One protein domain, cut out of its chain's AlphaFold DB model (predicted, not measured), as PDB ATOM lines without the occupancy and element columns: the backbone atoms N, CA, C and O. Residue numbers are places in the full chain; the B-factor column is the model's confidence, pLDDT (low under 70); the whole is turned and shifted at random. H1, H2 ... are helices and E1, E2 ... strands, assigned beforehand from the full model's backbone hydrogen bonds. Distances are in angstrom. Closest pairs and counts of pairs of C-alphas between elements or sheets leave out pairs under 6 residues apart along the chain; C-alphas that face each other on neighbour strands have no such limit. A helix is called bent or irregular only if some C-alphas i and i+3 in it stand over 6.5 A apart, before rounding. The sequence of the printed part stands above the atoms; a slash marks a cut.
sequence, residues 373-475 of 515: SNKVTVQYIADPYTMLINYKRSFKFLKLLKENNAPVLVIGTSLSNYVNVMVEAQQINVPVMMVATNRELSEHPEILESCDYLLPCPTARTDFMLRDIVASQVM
ATOM      1  N   SER A 373     351.430 242.852  85.119       61.00
ATOM      2  CA  SER A 373     352.234 242.964  86.334       61.00
ATOM      3  C   SER A 373     353.528 242.166  86.211       61.00
ATOM      4  O   SER A 373     353.498 240.969  85.949       61.00
ATOM      5  N   ASN A 374     354.656 242.816  86.478       67.44
ATOM      6  CA  ASN A 374     355.942 242.179  86.741       67.44
ATOM      7  C   ASN A 374     356.306 242.379  88.229       67.44
ATOM      8  O   ASN A 374     355.771 243.287  88.865       67.44
ATOM      9  N   LYS A 375     357.245 241.595  88.784       42.91
ATOM     10  CA  LYS A 375     357.669 241.656  90.203       42.91
ATOM     11  C   LYS A 375     358.072 243.066  90.672       42.91
ATOM     12  O   LYS A 375     357.997 243.355  91.858       42.91
ATOM     13  N   VAL A 376     358.496 243.931  89.746       49.41
ATOM     14  CA  VAL A 376     358.994 245.291  90.026       49.41
ATOM     15  C   VAL A 376     358.028 246.392  89.566       49.41
ATOM     16  O   VAL A 376     358.042 247.490  90.116       49.41
ATOM     17  N   THR A 377     357.184 246.143  88.558       57.09
ATOM     18  CA  THR A 377     356.360 247.196  87.937       57.09
ATOM     19  C   THR A 377     355.028 246.662  87.436       57.09
ATOM     20  O   THR A 377     354.987 245.607  86.806       57.09
ATOM     21  N   VAL A 378     353.964 247.440  87.625       70.44
ATOM     22  CA  VAL A 378     352.640 247.199  87.041       70.44
ATOM     23  C   VAL A 378     352.449 248.170  85.879       70.44
ATOM     24  O   VAL A 378     352.586 249.380  86.058       70.44
ATOM     25  N   GLN A 379     352.166 247.645  84.692       71.56
ATOM     26  CA  GLN A 379     351.873 248.424  83.492       71.56
ATOM     27  C   GLN A 379     350.444 248.133  83.026       71.56
ATOM     28  O   GLN A 379     349.986 246.995  83.078       71.56
ATOM     29  N   TYR A 380     349.747 249.172  82.574       75.62
ATOM     30  CA  TYR A 380     348.390 249.074  82.041       75.62
ATOM     31  C   TYR A 380     348.452 249.369  80.546       75.62
ATOM     32  O   TYR A 380     348.826 250.477  80.149       75.62
ATOM     33  N   ILE A 381     348.133 248.368  79.732       70.69
ATOM     34  CA  ILE A 381     348.170 248.459  78.273       70.69
ATOM     35  C   ILE A 381     346.737 248.436  77.755       70.69
ATOM     36  O   ILE A 381     345.947 247.578  78.132       70.69
ATOM     37  N   ALA A 382     346.423 249.394  76.892       73.69
ATOM     38  CA  ALA A 382     345.187 249.433  76.126       73.69
ATOM     39  C   ALA A 382     345.523 249.199  74.652       73.69
ATOM     40  O   ALA A 382     346.625 249.545  74.212       73.69
ATOM     41  N   ASP A 383     344.587 248.634  73.895       76.81
ATOM     42  CA  ASP A 383     344.748 248.493  72.449       76.81
ATOM     43  C   ASP A 383     344.875 249.881  71.775       76.81
ATOM     44  O   ASP A 383     343.955 250.705  71.882       76.81
ATOM     45  N   PRO A 384     345.992 250.170  71.076       73.50
ATOM     46  CA  PRO A 384     346.221 251.472  70.454       73.50
ATOM     47  C   PRO A 384     345.162 251.823  69.404       73.50
ATOM     48  O   PRO A 384     344.826 253.001  69.248       73.50
ATOM     49  N   TYR A 385     344.607 250.834  68.699       76.69
ATOM     50  CA  TYR A 385     343.590 251.086  67.681       76.69
ATOM     51  C   TYR A 385     342.290 251.585  68.311       76.69
ATOM     52  O   TYR A 385     341.737 252.614  67.905       76.69
ATOM     53  N   THR A 386     341.845 250.914  69.370       77.56
ATOM     54  CA  THR A 386     340.636 251.317  70.085       77.56
ATOM     55  C   THR A 386     340.813 252.673  70.787       77.56
ATOM     56  O   THR A 386     339.901 253.506  70.761       77.56
ATOM     57  N   MET A 387     342.011 252.978  71.307       77.69
ATOM     58  CA  MET A 387     342.331 254.325  71.806       77.69
ATOM     59  C   MET A 387     342.194 255.401  70.716       77.69
ATOM     60  O   MET A 387     341.577 256.440  70.954       77.69
ATOM     61  N   LEU A 388     342.723 255.162  69.510       80.19
ATOM     62  CA  LEU A 388     342.652 256.108  68.388       80.19
ATOM     63  C   LEU A 388     341.218 256.387  67.932       80.19
ATOM     64  O   LEU A 388     340.879 257.534  67.626       80.19
ATOM     65  N   ILE A 389     340.362 255.366  67.916       82.19
ATOM     66  CA  ILE A 389     338.938 255.538  67.607       82.19
ATOM     67  C   ILE A 389     338.283 256.473  68.626       82.19
ATOM     68  O   ILE A 389     337.559 257.394  68.235       82.19
ATOM     69  N   ASN A 390     338.570 256.277  69.913       83.44
ATOM     70  CA  ASN A 390     338.019 257.111  70.977       83.44
ATOM     71  C   ASN A 390     338.550 258.542  70.923       83.44
ATOM     72  O   ASN A 390     337.758 259.477  71.028       83.44
ATOM     73  N   TYR A 391     339.833 258.744  70.609       84.88
ATOM     74  CA  TYR A 391     340.353 260.083  70.324       84.88
ATOM     75  C   TYR A 391     339.591 260.751  69.181       84.88
ATOM     76  O   TYR A 391     339.087 261.861  69.344       84.88
ATOM     77  N   LYS A 392     339.440 260.078  68.033       83.88
ATOM     78  CA  LYS A 392     338.738 260.641  66.868       83.88
ATOM     79  C   LYS A 392     337.296 261.033  67.201       83.88
ATOM     80  O   LYS A 392     336.830 262.080  66.752       83.88
ATOM     81  N   ARG A 393     336.588 260.211  67.981       85.88
ATOM     82  CA  ARG A 393     335.210 260.482  68.420       85.88
ATOM     83  C   ARG A 393     335.139 261.676  69.362       85.88
ATOM     84  O   ARG A 393     334.381 262.602  69.087       85.88
ATOM     85  N   SER A 394     335.966 261.683  70.401       86.62
ATOM     86  CA  SER A 394     336.014 262.754  71.395       86.62
ATOM     87  C   SER A 394     336.415 264.092  70.762       86.62
ATOM     88  O   SER A 394     335.780 265.109  71.021       86.62
ATOM     89  N   PHE A 395     337.374 264.108  69.830       85.56
ATOM     90  CA  PHE A 395     337.724 265.327  69.088       85.56
ATOM     91  C   PHE A 395     336.610 265.803  68.154       85.56
ATOM     92  O   PHE A 395     336.378 267.007  68.050       85.56
ATOM     93  N   LYS A 396     335.894 264.889  67.487       86.94
ATOM     94  CA  LYS A 396     334.730 265.258  66.668       86.94
ATOM     95  C   LYS A 396     333.627 265.875  67.531       86.94
ATOM     96  O   LYS A 396     333.051 266.880  67.132       86.94
ATOM     97  N   PHE A 397     333.379 265.310  68.711       87.75
ATOM     98  CA  PHE A 397     332.432 265.848  69.684       87.75
ATOM     99  C   PHE A 397     332.838 267.250  70.161       87.75
ATOM    100  O   PHE A 397     332.051 268.183  70.041       87.75
ATOM    101  N   LEU A 398     334.093 267.441  70.582       85.06
ATOM    102  CA  LEU A 398     334.611 268.754  70.991       85.06
ATOM    103  C   LEU A 398     334.546 269.799  69.867       85.06
ATOM    104  O   LEU A 398     334.245 270.964  70.122       85.06
ATOM    105  N   LYS A 399     334.798 269.394  68.617       85.19
ATOM    106  CA  LYS A 399     334.663 270.276  67.452       85.19
ATOM    107  C   LYS A 399     333.216 270.737  67.263       85.19
ATOM    108  O   LYS A 399     332.996 271.929  67.086       85.19
ATOM    109  N   LEU A 400     332.251 269.823  67.369       86.50
ATOM    110  CA  LEU A 400     330.825 270.151  67.280       86.50
ATOM    111  C   LEU A 400     330.371 271.058  68.430       86.50
ATOM    112  O   LEU A 400     329.631 272.010  68.199       86.50
ATOM    113  N   LEU A 401     330.847 270.815  69.656       85.44
ATOM    114  CA  LEU A 401     330.563 271.691  70.799       85.44
ATOM    115  C   LEU A 401     331.068 273.117  70.557       85.44
ATOM    116  O   LEU A 401     330.361 274.080  70.850       85.44
ATOM    117  N   LYS A 402     332.272 273.247  69.986       83.12
ATOM    118  CA  LYS A 402     332.876 274.538  69.649       83.12
ATOM    119  C   LYS A 402     332.139 275.252  68.517       83.12
ATOM    120  O   LYS A 402     331.926 276.455  68.610       83.12
ATOM    121  N   GLU A 403     331.756 274.533  67.465       85.94
ATOM    122  CA  GLU A 403     330.984 275.091  66.343       85.94
ATOM    123  C   GLU A 403     329.608 275.593  66.801       85.94
ATOM    124  O   GLU A 403     329.157 276.643  66.349       85.94
ATOM    125  N   ASN A 404     328.988 274.900  67.759       87.00
ATOM    126  CA  ASN A 404     327.673 275.248  68.296       87.00
ATOM    127  C   ASN A 404     327.710 276.204  69.505       87.00
ATOM    128  O   ASN A 404     326.648 276.558  70.010       87.00
ATOM    129  N   ASN A 405     328.892 276.615  69.988       83.88
ATOM    130  CA  ASN A 405     329.073 277.395  71.227       83.88
ATOM    131  C   ASN A 405     328.277 276.837  72.428       83.88
ATOM    132  O   ASN A 405     327.659 277.587  73.185       83.88
ATOM    133  N   ALA A 406     328.267 275.512  72.589       81.06
ATOM    134  CA  ALA A 406     327.532 274.868  73.672       81.06
ATOM    135  C   ALA A 406     328.159 275.187  75.048       81.06
ATOM    136  O   ALA A 406     329.389 275.235  75.155       81.06
ATOM    137  N   PRO A 407     327.353 275.374  76.112       80.00
ATOM    138  CA  PRO A 407     327.876 275.529  77.463       80.00
ATOM    139  C   PRO A 407     328.526 274.218  77.922       80.00
ATOM    140  O   PRO A 407     327.923 273.150  77.835       80.00
ATOM    141  N   VAL A 408     329.765 274.299  78.411       79.31
ATOM    142  CA  VAL A 408     330.524 273.145  78.909       79.31
ATOM    143  C   VAL A 408     330.833 273.360  80.382       79.31
ATOM    144  O   VAL A 408     331.349 274.406  80.764       79.31
ATOM    145  N   LEU A 409     330.541 272.355  81.206       79.06
ATOM    146  CA  LEU A 409     330.928 272.324  82.612       79.06
ATOM    147  C   LEU A 409     332.139 271.404  82.778       79.06
ATOM    148  O   LEU A 409     332.055 270.207  82.505       79.06
ATOM    149  N   VAL A 410     333.265 271.950  83.240       76.56
ATOM    150  CA  VAL A 410     334.460 271.157  83.559       76.56
ATOM    151  C   VAL A 410     334.475 270.835  85.038       76.56
ATOM    152  O   VAL A 410     334.541 271.726  85.882       76.56
ATOM    153  N   ILE A 411     334.480 269.545  85.353       72.56
ATOM    154  CA  ILE A 411     334.552 269.071  86.731       72.56
ATOM    155  C   ILE A 411     335.960 268.531  86.979       72.56
ATOM    156  O   ILE A 411     336.392 267.536  86.393       72.56
ATOM    157  N   GLY A 412     336.707 269.231  87.831       61.69
ATOM    158  CA  GLY A 412     338.039 268.836  88.277       61.69
ATOM    159  C   GLY A 412     338.005 268.398  89.734       61.69
ATOM    160  O   GLY A 412     338.182 269.226  90.622       61.69
ATOM    161  N   THR A 413     337.793 267.112  89.999       55.78
ATOM    162  CA  THR A 413     337.823 266.568  91.367       55.78
ATOM    163  C   THR A 413     338.593 265.251  91.458       55.78
ATOM    164  O   THR A 413     338.931 264.618  90.458       55.78
ATOM    165  N   SER A 414     338.959 264.895  92.692       56.78
ATOM    166  CA  SER A 414     339.626 263.642  93.052       56.78
ATOM    167  C   SER A 414     338.742 262.426  92.741       56.78
ATOM    168  O   SER A 414     337.515 262.518  92.784       56.78
ATOM    169  N   LEU A 415     339.381 261.285  92.459       54.97
ATOM    170  CA  LEU A 415     338.797 260.039  91.935       54.97
ATOM    171  C   LEU A 415     337.543 259.520  92.663       54.97
ATOM    172  O   LEU A 415     336.707 258.867  92.047       54.97
ATOM    173  N   SER A 416     337.369 259.846  93.945       52.09
ATOM    174  CA  SER A 416     336.259 259.352  94.768       52.09
ATOM    175  C   SER A 416     334.872 259.859  94.359       52.09
ATOM    176  O   SER A 416     333.883 259.243  94.738       52.09
ATOM    177  N   ASN A 417     334.775 260.964  93.607       57.09
ATOM    178  CA  ASN A 417     333.490 261.629  93.346       57.09
ATOM    179  C   ASN A 417     332.977 261.468  91.901       57.09
ATOM    180  O   ASN A 417     331.896 261.969  91.599       57.09
ATOM    181  N   TYR A 418     333.708 260.787  91.007       63.66
ATOM    182  CA  TYR A 418     333.331 260.699  89.585       63.66
ATOM    183  C   TYR A 418     332.061 259.884  89.352       63.66
ATOM    184  O   TYR A 418     331.187 260.330  88.617       63.66
ATOM    185  N   VAL A 419     331.931 258.726  90.005       60.88
ATOM    186  CA  VAL A 419     330.815 257.803  89.748       60.88
ATOM    187  C   VAL A 419     329.473 258.443  90.111       60.88
ATOM    188  O   VAL A 419     328.536 258.375  89.324       60.88
ATOM    189  N   ASN A 420     329.392 259.152  91.241       61.72
ATOM    190  CA  ASN A 420     328.144 259.798  91.661       61.72
ATOM    191  C   ASN A 420     327.725 260.922  90.705       61.72
ATOM    192  O   ASN A 420     326.574 260.972  90.286       61.72
ATOM    193  N   VAL A 421     328.670 261.774  90.298       65.69
ATOM    194  CA  VAL A 421     328.389 262.886  89.378       65.69
ATOM    195  C   VAL A 421     328.004 262.377  87.987       65.69
ATOM    196  O   VAL A 421     327.143 262.958  87.332       65.69
ATOM    197  N   MET A 422     328.612 261.283  87.525       65.81
ATOM    198  CA  MET A 422     328.286 260.692  86.225       65.81
ATOM    199  C   MET A 422     326.901 260.049  86.221       65.81
ATOM    200  O   MET A 422     326.147 260.243  85.270       65.81
ATOM    201  N   VAL A 423     326.535 259.347  87.297       64.19
ATOM    202  CA  VAL A 423     325.189 258.775  87.456       64.19
ATOM    203  C   VAL A 423     324.127 259.880  87.495       64.19
ATOM    204  O   VAL A 423     323.083 259.746  86.860       64.19
ATOM    205  N   GLU A 424     324.394 260.997  88.172       67.38
ATOM    206  CA  GLU A 424     323.495 262.160  88.179       67.38
ATOM    207  C   GLU A 424     323.399 262.828  86.796       67.38
ATOM    208  O   GLU A 424     322.306 263.170  86.345       67.38
ATOM    209  N   ALA A 425     324.512 262.955  86.066       66.19
ATOM    210  CA  ALA A 425     324.517 263.523  84.716       66.19
ATOM    211  C   ALA A 425     323.715 262.676  83.709       66.19
ATOM    212  O   ALA A 425     323.032 263.233  82.843       66.19
ATOM    213  N   GLN A 426     323.726 261.347  83.860       68.62
ATOM    214  CA  GLN A 426     322.900 260.443  83.052       68.62
ATOM    215  C   GLN A 426     321.401 260.653  83.286       68.62
ATOM    216  O   GLN A 426     320.619 260.572  82.339       68.62
ATOM    217  N   GLN A 427     320.985 260.977  84.514       73.00
ATOM    218  CA  GLN A 427     319.577 261.266  84.817       73.00
ATOM    219  C   GLN A 427     319.090 262.561  84.153       73.00
ATOM    220  O   GLN A 427     317.908 262.681  83.836       73.00
ATOM    221  N   ILE A 428     319.995 263.513  83.908       79.00
ATOM    222  CA  ILE A 428     319.697 264.816  83.288       79.00
ATOM    223  C   ILE A 428     319.884 264.760  81.753       79.00
ATOM    224  O   ILE A 428     319.647 265.745  81.057       79.00
ATOM    225  N   ASN A 429     320.244 263.595  81.196       79.94
ATOM    226  CA  ASN A 429     320.465 263.376  79.760       79.94
ATOM    227  C   ASN A 429     321.518 264.330  79.154       79.94
ATOM    228  O   ASN A 429     321.380 264.807  78.024       79.94
ATOM    229  N   VAL A 430     322.564 264.636  79.925       83.31
ATOM    230  CA  VAL A 430     323.696 265.457  79.478       83.31
ATOM    231  C   VAL A 430     324.819 264.530  79.007       83.31
ATOM    232  O   VAL A 430     325.201 263.643  79.768       83.31
ATOM    233  N   PRO A 431     325.387 264.728  77.799       85.06
ATOM    234  CA  PRO A 431     326.474 263.886  77.315       85.06
ATOM    235  C   PRO A 431     327.735 264.083  78.160       85.06
ATOM    236  O   PRO A 431     328.222 265.207  78.317       85.06
ATOM    237  N   VAL A 432     328.296 262.985  78.665       85.12
ATOM    238  CA  VAL A 432     329.475 263.017  79.540       85.12
ATOM    239  C   VAL A 432     330.728 262.612  78.770       85.12
ATOM    240  O   VAL A 432     330.834 261.500  78.249       85.12
ATOM    241  N   MET A 433     331.720 263.508  78.752       84.31
ATOM    242  CA  MET A 433     333.071 263.201  78.285       84.31
ATOM    243  C   MET A 433     334.025 263.051  79.472       84.31
ATOM    244  O   MET A 433     334.170 263.980  80.267       84.31
ATOM    245  N   MET A 434     334.736 261.926  79.556       83.06
ATOM    246  CA  MET A 434     335.744 261.687  80.589       83.06
ATOM    247  C   MET A 434     337.160 261.651  80.017       83.06
ATOM    248  O   MET A 434     337.414 261.063  78.967       83.06
ATOM    249  N   VAL A 435     338.104 262.235  80.755       83.69
ATOM    250  CA  VAL A 435     339.541 262.014  80.568       83.69
ATOM    251  C   VAL A 435     340.009 261.102  81.699       83.69
ATOM    252  O   VAL A 435     339.954 261.504  82.863       83.69
ATOM    253  N   ALA A 436     340.398 259.870  81.369       80.81
ATOM    254  CA  ALA A 436     340.735 258.841  82.355       80.81
ATOM    255  C   ALA A 436     342.033 258.129  81.988       80.81
ATOM    256  O   ALA A 436     342.350 257.943  80.811       80.81
ATOM    257  N   THR A 437     342.793 257.707  82.992       82.56
ATOM    258  CA  THR A 437     344.017 256.939  82.760       82.56
ATOM    259  C   THR A 437     343.732 255.460  82.514       82.56
ATOM    260  O   THR A 437     342.775 254.906  83.044       82.56
ATOM    261  N   ASN A 438     344.614 254.767  81.785       79.31
ATOM    262  CA  ASN A 438     344.511 253.308  81.593       79.31
ATOM    263  C   ASN A 438     344.472 252.535  82.923       79.31
ATOM    264  O   ASN A 438     343.953 251.424  82.987       79.31
ATOM    265  N   ARG A 439     345.045 253.116  83.982       80.06
ATOM    266  CA  ARG A 439     344.978 252.572  85.333       80.06
ATOM    267  C   ARG A 439     343.570 252.694  85.912       80.06
ATOM    268  O   ARG A 439     343.038 251.696  86.372       80.06
ATOM    269  N   GLU A 440     342.983 253.884  85.857       78.69
ATOM    270  CA  GLU A 440     341.630 254.148  86.366       78.69
ATOM    271  C   GLU A 440     340.589 253.312  85.627       78.69
ATOM    272  O   GLU A 440     339.742 252.708  86.262       78.69
ATOM    273  N   LEU A 441     340.717 253.188  84.306       79.94
ATOM    274  CA  LEU A 441     339.823 252.370  83.483       79.94
ATOM    275  C   LEU A 441     339.920 250.872  83.800       79.94
ATOM    276  O   LEU A 441     338.945 250.146  83.656       79.94
ATOM    277  N   SER A 442     341.093 250.406  84.239       78.31
ATOM    278  CA  SER A 442     341.286 249.019  84.670       78.31
ATOM    279  C   SER A 442     340.855 248.773  86.117       78.31
ATOM    280  O   SER A 442     340.524 247.638  86.447       78.31
ATOM    281  N   GLU A 443     340.947 249.778  86.989       79.50
ATOM    282  CA  GLU A 443     340.554 249.683  88.402       79.50
ATOM    283  C   GLU A 443     339.041 249.909  88.587       79.50
ATOM    284  O   GLU A 443     338.459 249.316  89.492       79.50
ATOM    285  N   HIS A 444     338.416 250.699  87.708       78.81
ATOM    286  CA  HIS A 444     337.018 251.134  87.762       78.81
ATOM    287  C   HIS A 444     336.325 250.972  86.394       78.81
ATOM    288  O   HIS A 444     336.154 251.955  85.663       78.81
ATOM    289  N   PRO A 445     335.928 249.746  86.002       76.31
ATOM    290  CA  PRO A 445     335.224 249.510  84.740       76.31
ATOM    291  C   PRO A 445     333.852 250.205  84.675       76.31
ATOM    292  O   PRO A 445     333.391 250.512  83.578       76.31
ATOM    293  N   GLU A 446     333.241 250.550  85.816       77.19
ATOM    294  CA  GLU A 446     331.988 251.319  85.900       77.19
ATOM    295  C   GLU A 446     332.043 252.687  85.186       77.19
ATOM    296  O   GLU A 446     331.021 253.257  84.793       77.19
ATOM    297  N   ILE A 447     333.248 253.216  84.958       78.31
ATOM    298  CA  ILE A 447     333.465 254.426  84.160       78.31
ATOM    299  C   ILE A 447     332.981 254.229  82.716       78.31
ATOM    300  O   ILE A 447     332.394 255.135  82.127       78.31
ATOM    301  N   LEU A 448     333.203 253.050  82.134       77.75
ATOM    302  CA  LEU A 448     332.838 252.760  80.744       77.75
ATOM    303  C   LEU A 448     331.324 252.656  80.554       77.75
ATOM    304  O   LEU A 448     330.809 252.986  79.489       77.75
ATOM    305  N   GLU A 449     330.609 252.241  81.597       76.06
ATOM    306  CA  GLU A 449     329.148 252.168  81.600       76.06
ATOM    307  C   GLU A 449     328.506 253.557  81.721       76.06
ATOM    308  O   GLU A 449     327.408 253.800  81.206       76.06
ATOM    309  N   SER A 450     329.199 254.476  82.395       75.94
ATOM    310  CA  SER A 450     328.678 255.798  82.729       75.94
ATOM    311  C   SER A 450     329.077 256.913  81.752       75.94
ATOM    312  O   SER A 450     328.391 257.934  81.699       75.94
ATOM    313  N   CYS A 451     330.129 256.728  80.946       80.62
ATOM    314  CA  CYS A 451     330.618 257.740  80.003       80.62
ATOM    315  C   CYS A 451     330.136 257.533  78.553       80.62
ATOM    316  O   CYS A 451     330.060 256.410  78.057       80.62
ATOM    317  N   ASP A 452     329.875 258.637  77.844       84.50
ATOM    318  CA  ASP A 452     329.504 258.621  76.418       84.50
ATOM    319  C   ASP A 452     330.706 258.838  75.499       84.50
ATOM    320  O   ASP A 452     330.769 258.311  74.386       84.50
ATOM    321  N   TYR A 453     331.668 259.639  75.961       87.44
ATOM    322  CA  TYR A 453     332.916 259.923  75.266       87.44
ATOM    323  C   TYR A 453     334.091 259.730  76.216       87.44
ATOM    324  O   TYR A 453     334.105 260.252  77.330       87.44
ATOM    325  N   LEU A 454     335.116 259.020  75.753       85.69
ATOM    326  CA  LEU A 454     336.315 258.756  76.536       85.69
ATOM    327  C   LEU A 454     337.558 259.295  75.827       85.69
ATOM    328  O   LEU A 454     337.777 259.070  74.635       85.69
ATOM    329  N   LEU A 455     338.402 259.982  76.585       85.31
ATOM    330  CA  LEU A 455     339.764 260.347  76.220       85.31
ATOM    331  C   LEU A 455     340.728 259.525  77.088       85.31
ATOM    332  O   LEU A 455     341.099 259.963  78.182       85.31
ATOM    333  N   PRO A 456     341.121 258.319  76.634       82.31
ATOM    334  CA  PRO A 456     342.013 257.469  77.406       82.31
ATOM    335  C   PRO A 456     343.400 258.114  77.490       82.31
ATOM    336  O   PRO A 456     343.880 258.716  76.532       82.31
ATOM    337  N   CYS A 457     344.054 258.007  78.640       78.81
ATOM    338  CA  CYS A 457     345.353 258.613  78.903       78.81
ATOM    339  C   CYS A 457     346.357 257.564  79.395       78.81
ATOM    340  O   CYS A 457     346.077 256.825  80.340       78.81
ATOM    341  N   PRO A 458     347.588 257.526  78.858       72.12
ATOM    342  CA  PRO A 458     348.574 256.543  79.300       72.12
ATOM    343  C   PRO A 458     349.101 256.826  80.716       72.12
ATOM    344  O   PRO A 458     349.586 255.921  81.391       72.12
ATOM    345  N   THR A 459     349.065 258.083  81.174       70.00
ATOM    346  CA  THR A 459     349.583 258.487  82.491       70.00
ATOM    347  C   THR A 459     348.752 259.601  83.136       70.00
ATOM    348  O   THR A 459     348.137 260.411  82.447       70.00
ATOM    349  N   ALA A 460     348.820 259.729  84.463       69.12
ATOM    350  CA  ALA A 460     348.176 260.833  85.187       69.12
ATOM    351  C   ALA A 460     348.735 262.216  84.795       69.12
ATOM    352  O   ALA A 460     348.044 263.228  84.828       69.12
ATOM    353  N   ARG A 461     350.006 262.282  84.375       65.44
ATOM    354  CA  ARG A 461     350.615 263.541  83.919       65.44
ATOM    355  C   ARG A 461     350.059 263.993  82.567       65.44
ATOM    356  O   ARG A 461     349.913 265.192  82.350       65.44
ATOM    357  N   THR A 462     349.774 263.040  81.680       70.19
ATOM    358  CA  THR A 462     349.162 263.309  80.371       70.19
ATOM    359  C   THR A 462     347.698 263.712  80.488       70.19
ATOM    360  O   THR A 462     347.271 264.563  79.720       70.19
ATOM    361  N   ASP A 463     346.973 263.181  81.477       73.12
ATOM    362  CA  ASP A 463     345.590 263.576  81.779       73.12
ATOM    363  C   ASP A 463     345.488 265.078  82.099       73.12
ATOM    364  O   ASP A 463     344.808 265.819  81.391       73.12
ATOM    365  N   PHE A 464     346.274 265.568  83.066       67.31
ATOM    366  CA  PHE A 464     346.280 266.994  83.423       67.31
ATOM    367  C   PHE A 464     346.574 267.918  82.226       67.31
ATOM    368  O   PHE A 464     345.973 268.980  82.099       67.31
ATOM    369  N   MET A 465     347.490 267.524  81.334       66.12
ATOM    370  CA  MET A 465     347.820 268.311  80.137       66.12
ATOM    371  C   MET A 465     346.732 268.259  79.074       66.12
ATOM    372  O   MET A 465     346.457 269.283  78.461       66.12
ATOM    373  N   LEU A 466     346.095 267.109  78.857       74.31
ATOM    374  CA  LEU A 466     344.966 267.031  77.933       74.31
ATOM    375  C   LEU A 466     343.797 267.878  78.419       74.31
ATOM    376  O   LEU A 466     343.207 268.585  77.611       74.31
ATOM    377  N   ARG A 467     343.519 267.887  79.727       73.69
ATOM    378  CA  ARG A 467     342.518 268.787  80.316       73.69
ATOM    379  C   ARG A 467     342.866 270.261  80.073       73.69
ATOM    380  O   ARG A 467     342.001 271.008  79.641       73.69
ATOM    381  N   ASP A 468     344.129 270.655  80.264       70.62
ATOM    382  CA  ASP A 468     344.633 272.023  80.010       70.62
ATOM    383  C   ASP A 468     344.536 272.415  78.517       70.62
ATOM    384  O   ASP A 468     344.125 273.520  78.160       70.62
ATOM    385  N   ILE A 469     344.856 271.488  77.609       71.69
ATOM    386  CA  ILE A 469     344.760 271.702  76.157       71.69
ATOM    387  C   ILE A 469     343.297 271.809  75.719       71.69
ATOM    388  O   ILE A 469     342.948 272.723  74.976       71.69
ATOM    389  N   VAL A 470     342.430 270.909  76.187       74.12
ATOM    390  CA  VAL A 470     340.995 270.951  75.880       74.12
ATOM    391  C   VAL A 470     340.380 272.237  76.425       74.12
ATOM    392  O   VAL A 470     339.667 272.912  75.684       74.12
ATOM    393  N   ALA A 471     340.713 272.622  77.661       69.69
ATOM    394  CA  ALA A 471     340.280 273.888  78.240       69.69
ATOM    395  C   ALA A 471     340.738 275.066  77.371       69.69
ATOM    396  O   ALA A 471     339.899 275.804  76.881       69.69
ATOM    397  N   SER A 472     342.033 275.187  77.068       67.62
ATOM    398  CA  SER A 472     342.563 276.324  76.294       67.62
ATOM    399  C   SER A 472     342.083 276.409  74.836       67.62
ATOM    400  O   SER A 472     341.979 277.507  74.290       67.62
ATOM    401  N   GLN A 473     341.822 275.281  74.169       67.69
ATOM    402  CA  GLN A 473     341.440 275.266  72.750       67.69
ATOM    403  C   GLN A 473     339.931 275.367  72.515       67.69
ATOM    404  O   GLN A 473     339.507 275.878  71.467       67.69
ATOM    405  N   VAL A 474     339.128 274.828  73.433       65.06
ATOM    406  CA  VAL A 474     337.667 274.747  73.297       65.06
ATOM    407  C   VAL A 474     336.998 275.862  74.084       65.06
ATOM    408  O   VAL A 474     336.104 276.517  73.554       65.06
ATOM    409  N   MET A 475     337.470 276.136  75.298       61.34
ATOM    410  CA  MET A 475     336.957 277.218  76.125       61.34
ATOM    411  C   MET A 475     337.871 278.424  75.929       61.34
ATOM    412  O   MET A 475     339.062 278.389  76.218       61.34
TER     413      MET A 475
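This is residues 373 to 475 of the 515 residues of the protein "Ubiquitin-like domain-containing protein" of Perkinsus marinus (strain ATCC 50983 / TXsc) (UniProt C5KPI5). A small two-stranded sheet, E2 beside E3, lies in the middle, with the long helix H1 next to E3 and H5 next to E2, while H4 and H2 lie on the other side. E1 and the residues before it make an arm at one end. The 103 printed residues run E1 H1 H2 E2 H3 H4 E3 H5, five named helices and three named strands; the sheet is parallel and the class mixed, helices and strands. The whole is compact, radius of gyration of the C-alphas 14.3 A, yet elongated, spanning 50 by 26 by 22 A.

E1, residues 378 to 382, pairs with no named strand; its closest C-alpha to H3, residues 438 to 443, is Tyr 380 to Asn 438, 5.8 A. H1, residues 384 to 403, comes closest to E3, residues 453 to 457, at the C-alphas of Ser 394 and Tyr 453, 5.7 A. H2, residues 415 to 427, is irregular, with C-alphas 416 and 419 7.6 A apart; it touches H4, residues 446 to 450, closest at the C-alphas of Met 422 and Ser 450, 6.0 A. E2, residues 433 to 437, is the parallel neighbour of E3 at 22 degrees, with N 434 and O 453 at 2.9 A and N 455 and O 434 at 2.8 A, within hydrogen-bond range. E2, H3, H4 and E3 form a strand-helix-strand unit, two parallel strands joined through helices, with a right-handed crossover. H5, residues 460 to 474, is closest to E2 at the C-alphas of Thr 437 and Ala 460, 6.2 A. H1, with residues 398 to 402 alone, and H5, with residue 474 alone, only just touch, with 3 pairs of C-alphas within 8 A, the closest Lys 402 and Val 474 at 6.0 A; they run the same way at a shallow tilt of 29 degrees. Every O i to N i+4 pair is within hydrogen-bond range in H1, H3 and H4, against 7 of 9 in H2 and 10 of 11 in H5.

E1 begins at C-alpha 378 (352.640, 247.199, 87.041). H1 is 28.4 A long, H5 21.1 A and H2 20.5 A. H5 ends at C-alpha 474 (337.667, 274.747, 73.297).

The C-alphas farthest apart, Lys 375 and Asn 404, are 50.1 A apart. The printed part has no cut; the link from H1 to H2, 11 residues, is long. Mean pLDDT of the printed part is 74.7, and residues 373 to 377 and 412 to 426 are among those under 70.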